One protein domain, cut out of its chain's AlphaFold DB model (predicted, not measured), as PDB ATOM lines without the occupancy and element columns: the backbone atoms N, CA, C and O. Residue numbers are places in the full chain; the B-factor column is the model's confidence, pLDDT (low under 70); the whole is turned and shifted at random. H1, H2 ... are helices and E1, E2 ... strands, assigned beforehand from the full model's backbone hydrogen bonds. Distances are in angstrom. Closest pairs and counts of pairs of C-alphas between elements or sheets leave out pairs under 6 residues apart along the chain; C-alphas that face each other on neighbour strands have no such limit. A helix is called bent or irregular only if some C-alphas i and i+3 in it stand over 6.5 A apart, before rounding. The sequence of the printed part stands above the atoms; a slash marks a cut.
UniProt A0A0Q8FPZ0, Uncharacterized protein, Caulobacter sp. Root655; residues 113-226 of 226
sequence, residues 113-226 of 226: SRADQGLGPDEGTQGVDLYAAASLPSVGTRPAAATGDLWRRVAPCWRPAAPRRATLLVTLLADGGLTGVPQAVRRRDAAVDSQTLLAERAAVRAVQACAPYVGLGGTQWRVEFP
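What this domain is: This is residues 113 to 226 of the 226 residues of an uncharacterized protein of Caulobacter sp. Root655 (UniProt A0A0Q8FPZ0). One strongly twisted sheet of five strands has two helices over one of its faces: long H2 slants over E5 and E3, and short H1 lies over E5, about perpendicular to H2. Residues 127 to 149, with no named element, loop round the outside from E2 to H1. The printed part has 114 residues, with elements in the order E1, E2, H1, E3, E4, H2, E5; the sheet runs E1, E5, E3, E4, E2, all antiparallel. It is a mixed, two-layer domain with 48 residues in named elements, under half, and is compact, with a radius of gyration of the C-alphas of 13.1 A and spans of 37 by 34 by 21 A.

How they stand to each other: Start at E1, residues 113 to 115, an edge strand; its neighbour is E5, residues 220 to 225, where N 114 and O 222 are 2.8 A apart, within hydrogen-bond range. E5 has as its other neighbour E3, residues 166 to 171, antiparallel to it, with N 168 and O 223 at 2.9 A, within hydrogen-bond range. E3 forms a hairpin with E4, residues 183 to 187, where N 169 and O 183 are 2.8 A apart. The other neighbour of E4 is the edge strand E2, residues 123 to 126, antiparallel to it, with N 124 and O 186 at 2.8 A, within hydrogen-bond range. H1, residues 150 to 157, is on the sheet at a height of 9.5 A; its closest C-alpha pair with E5 is Trp 151 and Val 223, 6.4 A. On the same face is H2, residues 194 to 209, at a height of 9.0 A; the C-alphas of Ala 166 in E3 and Glu 200 are its closest pair there, 5.1 A. With residues 206 to 209 alone H2 touches H1, closest at the C-alphas of Cys 157 and Ala 206, 4.8 A, their lines about perpendicular at 83 degrees. E4, H2 and E5 form a split strand-helix-strand unit, two strands running the same way with E3 between them, and its crossover is left-handed. Each O i to N i+4 pair of H2 is within hydrogen-bond range, against 2 of 4 in H1, which is only just irregular, C-alphas 153 and 156 being 6.9 A apart.

Where its parts are: Find C-alpha 113 at (156.006, 163.565, 306.750), where E1 begins. H2 runs 22.5 A from C-alpha 194 at (175.197, 167.482, 320.538), and E3 and E5 span 16.2 A and 16.1 A. E5 ends at C-alpha 225, (164.663, 163.819, 308.791).

The domain as a whole: The C-alphas of Ala 146 and Asp 189 are the two farthest apart, 37.9 A. The printed part has no cut; the links E2 to H1 and E3 to E4 are long. Mean pLDDT of the printed part is 90.7, and residues 132 to 134 are under 70.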
ATOM      1  N   SER A 113     156.847 162.537 306.145       96.06
ATOM      2  CA  SER A 113     156.006 163.565 306.750       96.06
ATOM      3  C   SER A 113     154.564 163.107 306.911       96.06
ATOM      4  O   SER A 113     154.048 162.352 306.087       96.06
ATOM      5  N   ARG A 114     153.908 163.558 307.983       96.25
ATOM      6  CA  ARG A 114     152.491 163.301 308.259       96.25
ATOM      7  C   ARG A 114     151.786 164.592 308.665       96.25
ATOM      8  O   ARG A 114     152.238 165.286 309.577       96.25
ATOM      9  N   ALA A 115     150.692 164.898 307.978       94.88
ATOM     10  CA  ALA A 115     149.784 165.986 308.323       94.88
ATOM     11  C   ALA A 115     148.965 165.631 309.570       94.88
ATOM     12  O   ALA A 115     148.668 164.457 309.796       94.88
ATOM     13  N   ASP A 116     148.635 166.641 310.372       91.56
ATOM     14  CA  ASP A 116     147.790 166.570 311.571       91.56
ATOM     15  C   ASP A 116     148.253 165.547 312.620       91.56
ATOM     16  O   ASP A 116     147.523 165.180 313.543       91.56
ATOM     17  N   GLN A 117     149.505 165.096 312.516       91.31
ATOM     18  CA  GLN A 117     150.099 164.221 313.507       91.31
ATOM     19  C   GLN A 117     150.654 165.066 314.652       91.31
ATOM     20  O   GLN A 117     151.712 165.684 314.537       91.31
ATOM     21  N   GLY A 118     149.932 165.052 315.770       87.25
ATOM     22  CA  GLY A 118     150.376 165.658 317.018       87.25
ATOM     23  C   GLY A 118     151.535 164.910 317.690       87.25
ATOM     24  O   GLY A 118     152.235 164.070 317.107       87.25
ATOM     25  N   LEU A 119     151.735 165.232 318.964       91.44
ATOM     26  CA  LEU A 119     152.741 164.599 319.811       91.44
ATOM     27  C   LEU A 119     152.264 163.233 320.305       91.44
ATOM     28  O   LEU A 119     151.083 163.044 320.598       91.44
ATOM     29  N   GLY A 120     153.191 162.286 320.426       90.31
ATOM     30  CA  GLY A 120     152.955 161.035 321.136       90.31
ATOM     31  C   GLY A 120     152.849 161.234 322.657       90.31
ATOM     32  O   GLY A 120     153.208 162.296 323.174       90.31
ATOM     33  N   PRO A 121     152.395 160.207 323.398       89.44
ATOM     34  CA  PRO A 121     152.146 160.292 324.843       89.44
ATOM     35  C   PRO A 121     153.385 160.701 325.665       89.44
ATOM     36  O   PRO A 121     153.265 161.500 326.596       89.44
ATOM     37  N   ASP A 122     154.575 160.247 325.257       92.25
ATOM     38  CA  ASP A 122     155.851 160.517 325.945       92.25
ATOM     39  C   ASP A 122     156.669 161.642 325.295       92.25
ATOM     40  O   ASP A 122     157.840 161.859 325.624       92.25
ATOM     41  N   GLU A 123     156.095 162.324 324.309       94.38
ATOM     42  CA  GLU A 123     156.805 163.315 323.515       94.38
ATOM     43  C   GLU A 123     156.476 164.735 323.972       94.38
ATOM     44  O   GLU A 123     155.411 165.039 324.518       94.38
ATOM     45  N   GLY A 124     157.438 165.623 323.772       93.50
ATOM     46  CA  GLY A 124     157.296 167.055 323.965       93.50
ATOM     47  C   GLY A 124     157.889 167.803 322.783       93.50
ATOM     48  O   GLY A 124     158.782 167.296 322.097       93.50
ATOM     49  N   THR A 125     157.399 169.019 322.561       93.56
ATOM     50  CA  THR A 125     158.088 169.970 321.699       93.56
ATOM     51  C   THR A 125     159.124 170.739 322.495       93.56
ATOM     52  O   THR A 125     158.895 171.150 323.632       93.56
ATOM     53  N   GLN A 126     160.289 170.927 321.894       91.12
ATOM     54  CA  GLN A 126     161.359 171.740 322.447       91.12
ATOM     55  C   GLN A 126     161.817 172.747 321.392       91.12
ATOM     56  O   GLN A 126     161.782 172.482 320.186       91.12
ATOM     57  N   GLY A 127     162.215 173.933 321.853       89.25
ATOM     58  CA  GLY A 127     162.799 174.943 320.981       89.25
ATOM     59  C   GLY A 127     164.127 174.449 320.412       89.25
ATOM     60  O   GLY A 127     164.951 173.891 321.137       89.25
ATOM     61  N   VAL A 128     164.339 174.669 319.118       88.88
ATOM     62  CA  VAL A 128     165.640 174.434 318.489       88.88
ATOM     63  C   VAL A 128     166.501 175.670 318.716       88.88
ATOM     64  O   VAL A 128     166.095 176.783 318.386       88.88
ATOM     65  N   ASP A 129     167.692 175.484 319.276       84.75
ATOM     66  CA  ASP A 129     168.655 176.570 319.432       84.75
ATOM     67  C   ASP A 129     169.185 176.999 318.057       84.75
ATOM     68  O   ASP A 129     170.048 176.343 317.470       84.75
ATOM     69  N   LEU A 130     168.647 178.106 317.545       76.31
ATOM     70  CA  LEU A 130     169.016 178.669 316.248       76.31
ATOM     71  C   LEU A 130     170.333 179.444 316.280       76.31
ATOM     72  O   LEU A 130     170.940 179.636 315.227       76.31
ATOM     73  N   TYR A 131     170.802 179.889 317.449       73.44
ATOM     74  CA  TYR A 131     171.994 180.736 317.526       73.44
ATOM     75  C   TYR A 131     173.233 179.964 317.070       73.44
ATOM     76  O   TYR A 131     174.014 180.434 316.246       73.44
ATOM     77  N   ALA A 132     173.347 178.708 317.492       68.75
ATOM     78  CA  ALA A 132     174.395 177.817 317.016       68.75
ATOM     79  C   ALA A 132     174.037 177.071 315.711       68.75
ATOM     80  O   ALA A 132     174.783 176.191 315.288       68.75
ATOM     81  N   ALA A 133     172.931 177.425 315.041       63.03
ATOM     82  CA  ALA A 133     172.664 177.027 313.653       63.03
ATOM     83  C   ALA A 133     173.346 177.961 312.637       63.03
ATOM     84  O   ALA A 133     173.505 177.585 311.474       63.03
ATOM     85  N   ALA A 134     173.790 179.151 313.062       63.84
ATOM     86  CA  ALA A 134     174.510 180.103 312.213       63.84
ATOM     87  C   ALA A 134     175.847 179.552 311.680       63.84
ATOM     88  O   ALA A 134     176.318 179.989 310.634       63.84
ATOM     89  N   SER A 135     176.436 178.566 312.363       73.75
ATOM     90  CA  SER A 135     177.653 177.874 311.922       73.75
ATOM     91  C   SER A 135     177.408 176.812 310.843       73.75
ATOM     92  O   SER A 135     178.368 176.291 310.276       73.75
ATOM     93  N   LEU A 136     176.148 176.476 310.537       79.75
ATOM     94  CA  LEU A 136     175.828 175.489 309.508       79.75
ATOM     95  C   LEU A 136     175.944 176.089 308.094       79.75
ATOM     96  O   LEU A 136     175.515 177.232 307.882       79.75
ATOM     97  N   PRO A 137     176.419 175.312 307.098       76.81
ATOM     98  CA  PRO A 137     176.589 175.777 305.723       76.81
ATOM     99  C   PRO A 137     175.314 176.356 305.111       76.81
ATOM    100  O   PRO A 137     174.226 175.803 305.275       76.81
ATOM    101  N   SER A 138     175.458 177.444 304.348       74.62
ATOM    102  CA  SER A 138     174.363 178.065 303.596       74.62
ATOM    103  C   SER A 138     173.801 177.157 302.517       74.62
ATOM    104  O   SER A 138     174.428 176.923 301.497       74.62
ATOM    105  N   VAL A 139     172.577 176.677 302.746       74.62
ATOM    106  CA  VAL A 139     171.846 175.791 301.830       74.62
ATOM    107  C   VAL A 139     171.303 176.531 300.590       74.62
ATOM    108  O   VAL A 139     170.879 175.894 299.630       74.62
ATOM    109  N   GLY A 140     171.381 177.867 300.557       72.75
ATOM    110  CA  GLY A 140     170.733 178.685 299.529       72.75
ATOM    111  C   GLY A 140     169.206 178.628 299.640       72.75
ATOM    112  O   GLY A 140     168.648 177.744 300.286       72.75
ATOM    113  N   THR A 141     168.512 179.594 299.046       77.94
ATOM    114  CA  THR A 141     167.058 179.516 298.882       77.94
ATOM    115  C   THR A 141     166.759 178.695 297.636       77.94
ATOM    116  O   THR A 141     167.264 178.977 296.548       77.94
ATOM    117  N   ARG A 142     165.961 177.639 297.785       80.56
ATOM    118  CA  ARG A 142     165.493 176.815 296.666       80.56
ATOM    119  C   ARG A 142     163.989 176.647 296.826       80.56
ATOM    120  O   ARG A 142     163.562 176.322 297.925       80.56
ATOM    121  N   PRO A 143     163.184 176.833 295.771       79.62
ATOM    122  CA  PRO A 143     161.754 176.600 295.887       79.62
ATOM    123  C   PRO A 143     161.482 175.148 296.294       79.62
ATOM    124  O   PRO A 143     162.107 174.219 295.768       79.62
ATOM    125  N   ALA A 144     160.537 174.963 297.214       81.62
ATOM    126  CA  ALA A 144     159.949 173.665 297.500       81.62
ATOM    127  C   ALA A 144     159.460 172.983 296.212       81.62
ATOM    128  O   ALA A 144     159.033 173.639 295.256       81.62
ATOM    129  N   ALA A 145     159.464 171.648 296.203       81.88
ATOM    130  CA  ALA A 145     158.803 170.909 295.131       81.88
ATOM    131  C   ALA A 145     157.309 171.295 295.042       81.88
ATOM    132  O   ALA A 145     156.657 171.580 296.050       81.88
ATOM    133  N   ALA A 146     156.762 171.299 293.825       79.19
ATOM    134  CA  ALA A 146     155.395 171.763 293.578       79.19
ATOM    135  C   ALA A 146     154.315 170.796 294.096       79.19
ATOM    136  O   ALA A 146     153.183 171.205 294.346       79.19
ATOM    137  N   THR A 147     154.646 169.514 294.251       83.88
ATOM    138  CA  THR A 147     153.696 168.454 294.601       83.88
ATOM    139  C   THR A 147     154.281 167.495 295.631       83.88
ATOM    140  O   THR A 147     155.493 167.426 295.838       83.88
ATOM    141  N   GLY A 148     153.395 166.738 296.278       89.62
ATOM    142  CA  GLY A 148     153.752 165.787 297.325       89.62
ATOM    143  C   GLY A 148     153.577 166.341 298.736       89.62
ATOM    144  O   GLY A 148     153.176 167.493 298.935       89.62
ATOM    145  N   ASP A 149     153.861 165.463 299.692       93.88
ATOM    146  CA  ASP A 149     153.861 165.727 301.125       93.88
ATOM    147  C   ASP A 149     155.009 166.670 301.523       93.88
ATOM    148  O   ASP A 149     155.910 166.962 300.728       93.88
ATOM    149  N   LEU A 150     154.981 167.174 302.759       95.38
ATOM    150  CA  LEU A 150     155.947 168.174 303.208       95.38
ATOM    151  C   LEU A 150     157.397 167.679 303.084       95.38
ATOM    152  O   LEU A 150     158.263 168.435 302.647       95.38
ATOM    153  N   TRP A 151     157.665 166.403 303.377       96.00
ATOM    154  CA  TRP A 151     158.999 165.825 303.213       96.00
ATOM    155  C   TRP A 151     159.492 165.910 301.766       96.00
ATOM    156  O   TRP A 151     160.584 166.429 301.541       96.00
ATOM    157  N   ARG A 152     158.706 165.477 300.768       95.12
ATOM    158  CA  ARG A 152     159.113 165.561 299.350       95.12
ATOM    159  C   ARG A 152     159.441 166.986 298.919       95.12
ATOM    160  O   ARG A 152     160.314 167.186 298.075       95.12
ATOM    161  N   ARG A 153     158.767 167.972 299.509       95.19
ATOM    162  CA  ARG A 153     158.998 169.390 299.232       95.19
ATOM    163  C   ARG A 153     160.251 169.944 299.898       95.19
ATOM    164  O   ARG A 153     160.931 170.754 299.277       95.19
ATOM    165  N   VAL A 154     160.564 169.495 301.114       95.44
ATOM    166  CA  VAL A 154     161.745 169.909 301.892       95.44
ATOM    167  C   VAL A 154     163.010 169.155 301.473       95.44
ATOM    168  O   VAL A 154     164.103 169.717 301.538       95.44
ATOM    169  N   ALA A 155     162.893 167.905 301.023       93.81
ATOM    170  CA  ALA A 155     164.018 167.020 300.715       93.81
ATOM    171  C   ALA A 155     165.094 167.650 299.799       93.81
ATOM    172  O   ALA A 155     166.279 167.474 300.085       93.81
ATOM    173  N   PRO A 156     164.765 168.454 298.766       92.12
ATOM    174  CA  PRO A 156     165.777 169.153 297.966       92.12
ATOM    175  C   PRO A 156     166.653 170.140 298.762       92.12
ATOM    176  O   PRO A 156     167.813 170.363 298.389       92.12
ATOM    177  N   CYS A 157     166.115 170.714 299.842       93.50
ATOM    178  CA  CYS A 157     166.803 171.597 300.787       93.50
ATOM    179  C   CYS A 157     167.446 170.844 301.961       93.50
ATOM    180  O   CYS A 157     168.127 171.457 302.777       93.50
ATOM    181  N   TRP A 158     167.264 169.528 302.082       93.19
ATOM    182  CA  TRP A 158     167.877 168.769 303.167       93.19
ATOM    183  C   TRP A 158     169.389 168.637 302.962       93.19
ATOM    184  O   TRP A 158     169.856 168.221 301.899       93.19
ATOM    185  N   ARG A 159     170.167 169.003 303.983       92.81
ATOM    186  CA  ARG A 159     171.618 168.801 304.042       92.81
ATOM    187  C   ARG A 159     171.956 168.231 305.421       92.81
ATOM    188  O   ARG A 159     171.907 168.992 306.388       92.81
ATOM    189  N   PRO A 160     172.254 166.925 305.534       91.00
ATOM    190  CA  PRO A 160     172.545 166.321 306.826       91.00
ATOM    191  C   PRO A 160     173.816 166.939 307.415       91.00
ATOM    192  O   PRO A 160     174.826 167.073 306.725       91.00
ATOM    193  N   ALA A 161     173.756 167.323 308.691       89.69
ATOM    194  CA  ALA A 161     174.894 167.883 309.430       89.69
ATOM    195  C   ALA A 161     175.487 166.906 310.460       89.69
ATOM    196  O   ALA A 161     176.580 167.138 310.969       89.69
ATOM    197  N   ALA A 162     174.766 165.830 310.773       89.38
ATOM    198  CA  ALA A 162     175.153 164.806 311.734       89.38
ATOM    199  C   ALA A 162     174.501 163.465 311.352       89.38
ATOM    200  O   ALA A 162     173.436 163.475 310.733       89.38
ATOM    201  N   PRO A 163     175.077 162.312 311.738       89.94
ATOM    202  CA  PRO A 163     174.493 160.987 311.515       89.94
ATOM    203  C   PRO A 163     173.388 160.683 312.548       89.94
ATOM    204  O   PRO A 163     173.391 159.645 313.213       89.94
ATOM    205  N   ARG A 164     172.469 161.629 312.750       92.88
ATOM    206  CA  ARG A 164     171.345 161.535 313.684       92.88
ATOM    207  C   ARG A 164     170.068 161.960 312.980       92.88
ATOM    208  O   ARG A 164     170.069 162.922 312.220       92.88
ATOM    209  N   ARG A 165     168.981 161.269 313.316       93.25
ATOM    210  CA  ARG A 165     167.639 161.646 312.881       93.25
ATOM    211  C   ARG A 165     167.137 162.829 313.692       93.25
ATOM    212  O   ARG A 165     167.452 162.947 314.875       93.25
ATOM    213  N   ALA A 166     166.306 163.646 313.065       95.25
ATOM    214  CA  ALA A 166     165.601 164.734 313.726       95.25
ATOM    215  C   ALA A 166     164.121 164.687 313.355       95.25
ATOM    216  O   ALA A 166     163.777 164.474 312.196       95.25
ATOM    217  N   THR A 167     163.248 164.926 314.327       97.00
ATOM    218  CA  THR A 167     161.808 165.035 314.081       97.00
ATOM    219  C   THR A 167     161.375 166.449 314.400       97.00
ATOM    220  O   THR A 167     161.614 166.933 315.505       97.00
ATOM    221  N   LEU A 168     160.735 167.112 313.443       97.50
ATOM    222  CA  LEU A 168     160.217 168.462 313.614       97.50
ATOM    223  C   LEU A 168     158.695 168.483 313.538       97.50
ATOM    224  O   LEU A 168     158.082 167.749 312.765       97.50
ATOM    225  N   LEU A 169     158.111 169.390 314.307       97.69
ATOM    226  CA  LEU A 169     156.734 169.824 314.195       97.69
ATOM    227  C   LEU A 169     156.724 171.190 313.502       97.69
ATOM    228  O   LEU A 169     157.281 172.170 314.003       97.69
ATOM    229  N   VAL A 170     156.126 171.233 312.317       97.25
ATOM    230  CA  VAL A 170     156.087 172.394 311.427       97.25
ATOM    231  C   VAL A 170     154.640 172.837 311.299       97.25
ATOM    232  O   VAL A 170     153.803 172.071 310.839       97.25
ATOM    233  N   THR A 171     154.333 174.074 311.666       96.81
ATOM    234  CA  THR A 171     152.988 174.624 311.477       96.81
ATOM    235  C   THR A 171     153.004 175.602 310.305       96.81
ATOM    236  O   THR A 171     153.851 176.499 310.244       96.81
ATOM    237  N   LEU A 172     152.096 175.388 309.350       96.38
ATOM    238  CA  LEU A 172     152.001 176.178 308.127       96.38
ATOM    239  C   LEU A 172     150.778 177.100 308.160       96.38
ATOM    240  O   LEU A 172     149.666 176.670 308.463       96.38
ATOM    241  N   LEU A 173     150.985 178.366 307.802       96.62
ATOM    242  CA  LEU A 173     149.930 179.334 307.510       96.62
ATOM    243  C   LEU A 173     149.142 178.897 306.268       96.62
ATOM    244  O   LEU A 173     149.602 178.062 305.493       96.62
ATOM    245  N   ALA A 174     147.955 179.470 306.056       95.25
ATOM    246  CA  ALA A 174     147.102 179.138 304.909       95.25
ATOM    247  C   ALA A 174     147.781 179.389 303.544       95.25
ATOM    248  O   ALA A 174     147.492 178.693 302.574       95.25
ATOM    249  N   ASP A 175     148.718 180.335 303.475       94.38
ATOM    250  CA  ASP A 175     149.527 180.645 302.290       94.38
ATOM    251  C   ASP A 175     150.719 179.682 302.083       94.38
ATOM    252  O   ASP A 175     151.444 179.781 301.092       94.38
ATOM    253  N   GLY A 176     150.923 178.723 302.993       94.44
ATOM    254  CA  GLY A 176     152.069 177.812 303.001       94.44
ATOM    255  C   GLY A 176     153.325 178.405 303.647       94.44
ATOM    256  O   GLY A 176     154.375 177.757 303.645       94.44
ATOM    257  N   GLY A 177     153.253 179.619 304.198       96.12
ATOM    258  CA  GLY A 177     154.304 180.196 305.027       96.12
ATOM    259  C   GLY A 177     154.457 179.449 306.354       96.12
ATOM    260  O   GLY A 177     153.567 178.724 306.790       96.12
ATOM    261  N   LEU A 178     155.595 179.621 307.023       95.50
ATOM    262  CA  LEU A 178     155.794 179.089 308.373       95.50
ATOM    263  C   LEU A 178     155.111 180.019 309.386       95.50
ATOM    264  O   LEU A 178     155.367 181.220 309.368       95.50
ATOM    265  N   THR A 179     154.297 179.493 310.308       94.50
ATOM    266  CA  THR A 179     153.722 180.315 311.400       94.50
ATOM    267  C   THR A 179     154.771 180.758 312.423       94.50
ATOM    268  O   THR A 179     154.518 181.654 313.222       94.50
ATOM    269  N   GLY A 180     155.934 180.106 312.450       91.69
ATOM    270  CA  GLY A 180     157.013 180.378 313.390       91.69
ATOM    271  C   GLY A 180     158.203 179.453 313.169       91.69
ATOM    272  O   GLY A 180     158.318 178.792 312.135       91.69
ATOM    273  N   VAL A 181     159.098 179.395 314.155       92.44
ATOM    274  CA  VAL A 181     160.230 178.463 314.126       92.44
ATOM    275  C   VAL A 181     159.706 177.034 314.326       92.44
ATOM    276  O   VAL A 181     159.002 176.794 315.311       92.44
ATOM    277  N   PRO A 182     160.040 176.079 313.437       95.62
ATOM    278  CA  PRO A 182     159.717 174.673 313.646       95.62
ATOM    279  C   PRO A 182     160.270 174.154 314.975       95.62
ATOM    280  O   PRO A 182     161.389 174.486 315.366       95.62
ATOM    281  N   GLN A 183     159.495 173.324 315.664       96.38
ATOM    282  CA  GLN A 183     159.856 172.805 316.983       96.38
ATOM    283  C   GLN A 183     160.392 171.382 316.865       96.38
ATOM    284  O   GLN A 183     159.866 170.597 316.082       96.38
ATOM    285  N   ALA A 184     161.405 171.022 317.649       96.19
ATOM    286  CA  ALA A 184     161.879 169.643 317.698       96.19
ATOM    287  C   ALA A 184     160.940 168.787 318.546       96.19
ATOM    288  O   ALA A 184     160.533 169.194 319.633       96.19
ATOM    289  N   VAL A 185     160.616 167.592 318.059       96.62
ATOM    290  CA  VAL A 185     159.848 166.584 318.790       96.62
ATOM    291  C   VAL A 185     160.827 165.594 319.402       96.62
ATOM    292  O   VAL A 185     161.558 164.908 318.686       96.62
ATOM    293  N   ARG A 186     160.832 165.509 320.731       94.25
ATOM    294  CA  ARG A 186     161.711 164.619 321.497       94.25
ATOM    295  C   ARG A 186     160.916 163.886 322.565       94.25
ATOM    296  O   ARG A 186     159.887 164.378 323.025       94.25
ATOM    297  N   ARG A 187     161.418 162.735 323.014       93.62
ATOM    298  CA  ARG A 187     160.910 162.110 324.245       93.62
ATOM    299  C   ARG A 187     161.303 162.989 325.433       93.62
ATOM    300  O   ARG A 187     162.435 163.465 325.474       93.62
ATOM    301  N   ARG A 188     160.383 163.219 326.374       88.62
ATOM    302  CA  ARG A 188     160.577 164.196 327.467       88.62
ATOM    303  C   ARG A 188     161.785 163.887 328.351       88.62
ATOM    304  O   ARG A 188     162.487 164.812 328.740       88.62
ATOM    305  N   ASP A 189     162.060 162.605 328.566       88.38
ATOM    306  CA  ASP A 189     163.126 162.145 329.465       88.38
ATOM    307  C   ASP A 189     164.404 161.717 328.724       88.38
ATOM    308  O   ASP A 189     165.340 161.191 329.325       88.38
ATOM    309  N   ALA A 190     164.460 161.905 327.400       87.62
ATOM    310  CA  ALA A 190     165.643 161.547 326.629       87.62
ATOM    311  C   ALA A 190     166.746 162.597 326.801       87.62
ATOM    312  O   ALA A 190     166.535 163.790 326.576       87.62
ATOM    313  N   ALA A 191     167.950 162.132 327.140       88.19
ATOM    314  CA  ALA A 191     169.139 162.969 327.116       88.19
ATOM    315  C   ALA A 191     169.391 163.494 325.696       88.19
ATOM    316  O   ALA A 191     169.314 162.746 324.719       88.19
ATOM    317  N   VAL A 192     169.707 164.784 325.593       89.38
ATOM    318  CA  VAL A 192     169.947 165.450 324.312       89.38
ATOM    319  C   VAL A 192     171.445 165.521 324.061       89.38
ATOM    320  O   VAL A 192     172.171 166.211 324.775       89.38
ATOM    321  N   ASP A 193     171.909 164.814 323.036       90.88
ATOM    322  CA  ASP A 193     173.300 164.869 322.606       90.88
ATOM    323  C   ASP A 193     173.545 165.984 321.574       90.88
ATOM    324  O   ASP A 193     172.637 166.464 320.888       90.88
ATOM    325  N   SER A 194     174.804 166.400 321.444       91.50
ATOM    326  CA  SER A 194     175.197 167.482 320.538       91.50
ATOM    327  C   SER A 194     174.970 167.158 319.057       91.50
ATOM    328  O   SER A 194     174.706 168.073 318.278       91.50
ATOM    329  N   GLN A 195     175.023 165.884 318.654       92.69
ATOM    330  CA  GLN A 195     174.761 165.479 317.269       92.69
ATOM    331  C   GLN A 195     173.269 165.590 316.946       92.69
ATOM    332  O   GLN A 195     172.914 166.059 315.867       92.69
ATOM    333  N   THR A 196     172.397 165.239 317.893       93.19
ATOM    334  CA  THR A 196     170.947 165.452 317.773       93.19
ATOM    335  C   THR A 196     170.617 166.940 317.627       93.19
ATOM    336  O   THR A 196     169.884 167.317 316.714       93.19
ATOM    337  N   LEU A 197     171.242 167.815 318.426       93.31
ATOM    338  CA  LEU A 197     171.091 169.270 318.266       93.31
ATOM    339  C   LEU A 197     171.513 169.758 316.874       93.31
ATOM    340  O   LEU A 197     170.835 170.597 316.280       93.31
ATOM    341  N   LEU A 198     172.623 169.246 316.339       93.25
ATOM    342  CA  LEU A 198     173.092 169.607 314.999       93.25
ATOM    343  C   LEU A 198     172.132 169.134 313.901       93.25
ATOM    344  O   LEU A 198     171.842 169.906 312.983       93.25
ATOM    345  N   ALA A 199     171.614 167.907 314.002       94.12
ATOM    346  CA  ALA A 199     170.646 167.364 313.052       94.12
ATOM    347  C   ALA A 199     169.353 168.193 313.017       94.12
ATOM    348  O   ALA A 199     168.859 168.540 311.946       94.12
ATOM    349  N   GLU A 200     168.835 168.587 314.178       95.44
ATOM    350  CA  GLU A 200     167.626 169.405 314.264       95.44
ATOM    351  C   GLU A 200     167.816 170.816 313.716       95.44
ATOM    352  O   GLU A 200     166.958 171.320 312.995       95.44
ATOM    353  N   ARG A 201     168.955 171.453 314.002       95.25
ATOM    354  CA  ARG A 201     169.290 172.763 313.426       95.25
ATOM    355  C   ARG A 201     169.360 172.694 311.905       95.25
ATOM    356  O   ARG A 201     168.823 173.571 311.226       95.25
ATOM    357  N   ALA A 202     169.976 171.645 311.363       94.44
ATOM    358  CA  ALA A 202     169.993 171.406 309.925       94.44
ATOM    359  C   ALA A 202     168.574 171.209 309.373       94.44
ATOM    360  O   ALA A 202     168.255 171.722 308.299       94.44
ATOM    361  N   ALA A 203     167.708 170.514 310.116       95.81
ATOM    362  CA  ALA A 203     166.341 170.235 309.691       95.81
ATOM    363  C   ALA A 203     165.511 171.522 309.645       95.81
ATOM    364  O   ALA A 203     164.850 171.797 308.644       95.81
ATOM    365  N   VAL A 204     165.627 172.375 310.668       95.69
ATOM    366  CA  VAL A 204     164.964 173.687 310.696       95.69
ATOM    367  C   VAL A 204     165.423 174.541 309.519       95.69
ATOM    368  O   VAL A 204     164.600 175.135 308.822       95.69
ATOM    369  N   ARG A 205     166.730 174.561 309.251       94.06
ATOM    370  CA  ARG A 205     167.323 175.306 308.138       94.06
ATOM    371  C   ARG A 205     166.799 174.826 306.785       94.06
ATOM    372  O   ARG A 205     166.512 175.655 305.929       94.06
ATOM    373  N   ALA A 206     166.642 173.516 306.597       94.69
ATOM    374  CA  ALA A 206     166.062 172.946 305.384       94.69
ATOM    375  C   ALA A 206     164.597 173.374 305.199       94.69
ATOM    376  O   ALA A 206     164.212 173.792 304.107       94.69
ATOM    377  N   VAL A 207     163.804 173.341 306.277       95.62
ATOM    378  CA  VAL A 207     162.403 173.789 306.259       95.62
ATOM    379  C   VAL A 207     162.296 175.288 305.952       95.62
ATOM    380  O   VAL A 207     161.415 175.712 305.209       95.62
ATOM    381  N   GLN A 208     163.197 176.111 306.475       94.44
ATOM    382  CA  GLN A 208     163.200 177.546 306.182       94.44
ATOM    383  C   GLN A 208     163.670 177.845 304.753       94.44
ATOM    384  O   GLN A 208     163.107 178.715 304.096       94.44
ATOM    385  N   ALA A 209     164.661 177.109 304.246       93.56
ATOM    386  CA  ALA A 209     165.236 177.323 302.918       93.56
ATOM    387  C   ALA A 209     164.271 177.009 301.762       93.56
ATOM    388  O   ALA A 209     164.409 177.599 300.689       93.56
ATOM    389  N   CYS A 210     163.331 176.084 301.988       93.62
ATOM    390  CA  CYS A 210     162.351 175.637 300.998       93.62
ATOM    391  C   CYS A 210     160.985 176.338 301.107       93.62
ATOM    392  O   CYS A 210     160.126 176.124 300.253       93.62
ATOM    393  N   ALA A 211     160.762 177.168 302.131       92.62
ATOM    394  CA  ALA A 211     159.520 177.925 302.257       92.62
ATOM    395  C   ALA A 211     159.376 178.950 301.105       92.62
ATOM    396  O   ALA A 211     160.382 179.514 300.666       92.62
ATOM    397  N   PRO A 212     158.148 179.241 300.630       94.44
ATOM    398  CA  PRO A 212     156.849 178.766 301.127       94.44
ATOM    399  C   PRO A 212     156.394 177.405 300.553       94.44
ATOM    400  O   PRO A 212     156.750 177.013 299.444       94.44
ATOM    401  N   TYR A 213     155.523 176.709 301.293       94.88
ATOM    402  CA  TYR A 213     154.949 175.395 300.963       94.88
ATOM    403  C   TYR A 213     153.518 175.504 300.425       94.88
ATOM    404  O   TYR A 213     152.553 175.061 301.052       94.88
ATOM    405  N   VAL A 214     153.374 176.109 299.246       93.31
ATOM    406  CA  VAL A 214     152.065 176.411 298.643       93.31
ATOM    407  C   VAL A 214     151.189 175.156 298.524       93.31
ATOM    408  O   VAL A 214     151.600 174.148 297.943       93.31
ATOM    409  N   GLY A 215     149.966 175.228 299.054       92.56
ATOM    410  CA  GLY A 215     148.980 174.141 299.011       92.56
ATOM    411  C   GLY A 215     149.084 173.107 300.139       92.56
ATOM    412  O   GLY A 215     148.293 172.171 300.147       92.56
ATOM    413  N   LEU A 216     150.020 173.260 301.086       93.44
ATOM    414  CA  LEU A 216     150.095 172.449 302.319       93.44
ATOM    415  C   LEU A 216     149.700 173.235 303.587       93.44
ATOM    416  O   LEU A 216     149.923 172.766 304.705       93.44
ATOM    417  N   GLY A 217     149.183 174.451 303.405       92.75
ATOM    418  CA  GLY A 217     148.886 175.403 304.469       92.75
ATOM    419  C   GLY A 217     147.684 175.041 305.340       92.75
ATOM    420  O   GLY A 217     146.851 174.226 304.959       92.75
ATOM    421  N   GLY A 218     147.584 175.689 306.506       92.31
ATOM    422  CA  GLY A 218     146.460 175.528 307.439       92.31
ATOM    423  C   GLY A 218     146.541 174.289 308.333       92.31
ATOM    424  O   GLY A 218     145.622 174.033 309.105       92.31
ATOM    425  N   THR A 219     147.650 173.554 308.257       94.38
ATOM    426  CA  THR A 219     147.845 172.273 308.934       94.38
ATOM    427  C   THR A 219     149.204 172.235 309.627       94.38
ATOM    428  O   THR A 219     150.183 172.859 309.198       94.38
ATOM    429  N   GLN A 220     149.266 171.484 310.723       95.88
ATOM    430  CA  GLN A 220     150.510 171.117 311.379       95.88
ATOM    431  C   GLN A 220     151.044 169.805 310.803       95.88
ATOM    432  O   GLN A 220     150.305 168.850 310.595       95.88
ATOM    433  N   TRP A 221     152.345 169.750 310.566       97.19
ATOM    434  CA  TRP A 221     153.027 168.616 309.973       97.19
ATOM    435  C   TRP A 221     154.112 168.105 310.901       97.19
ATOM    436  O   TRP A 221     154.933 168.872 311.405       97.19
ATOM    437  N   ARG A 222     154.169 166.791 311.059       97.38
ATOM    438  CA  ARG A 222     155.300 166.104 311.666       97.38
ATOM    439  C   ARG A 222     156.215 165.599 310.563       97.38
ATOM    440  O   ARG A 222     155.755 164.879 309.681       97.38
ATOM    441  N   VAL A 223     157.485 165.981 310.597       97.12
ATOM    442  CA  VAL A 223     158.473 165.638 309.567       97.12
ATOM    443  C   VAL A 223     159.659 164.939 310.209       97.12
ATOM    444  O   VAL A 223     160.241 165.456 311.160       97.12
ATOM    445  N   GLU A 224     160.023 163.781 309.675       97.12
ATOM    446  CA  GLU A 224     161.166 162.982 310.103       97.12
ATOM    447  C   GLU A 224     162.300 163.128 309.085       97.12
ATOM    448  O   GLU A 224     162.149 162.794 307.907       97.12
ATOM    449  N   PHE A 225     163.438 163.630 309.557       96.00
ATOM    450  CA  PHE A 225     164.663 163.819 308.791       96.00
ATOM    451  C   PHE A 225     165.620 162.648 309.055       96.00
ATOM    452  O   PHE A 225     165.817 162.289 310.223       96.00
ATOM    453  N   PRO A 226     166.188 162.046 307.996       93.06
ATOM    454  CA  PRO A 226     167.021 160.854 308.098       93.06
ATOM    455  C   PRO A 226     168.458 161.135 308.535       93.06
ATOM    456  O   PRO A 226     168.994 162.207 308.168       93.06
TER     457      PRO A 226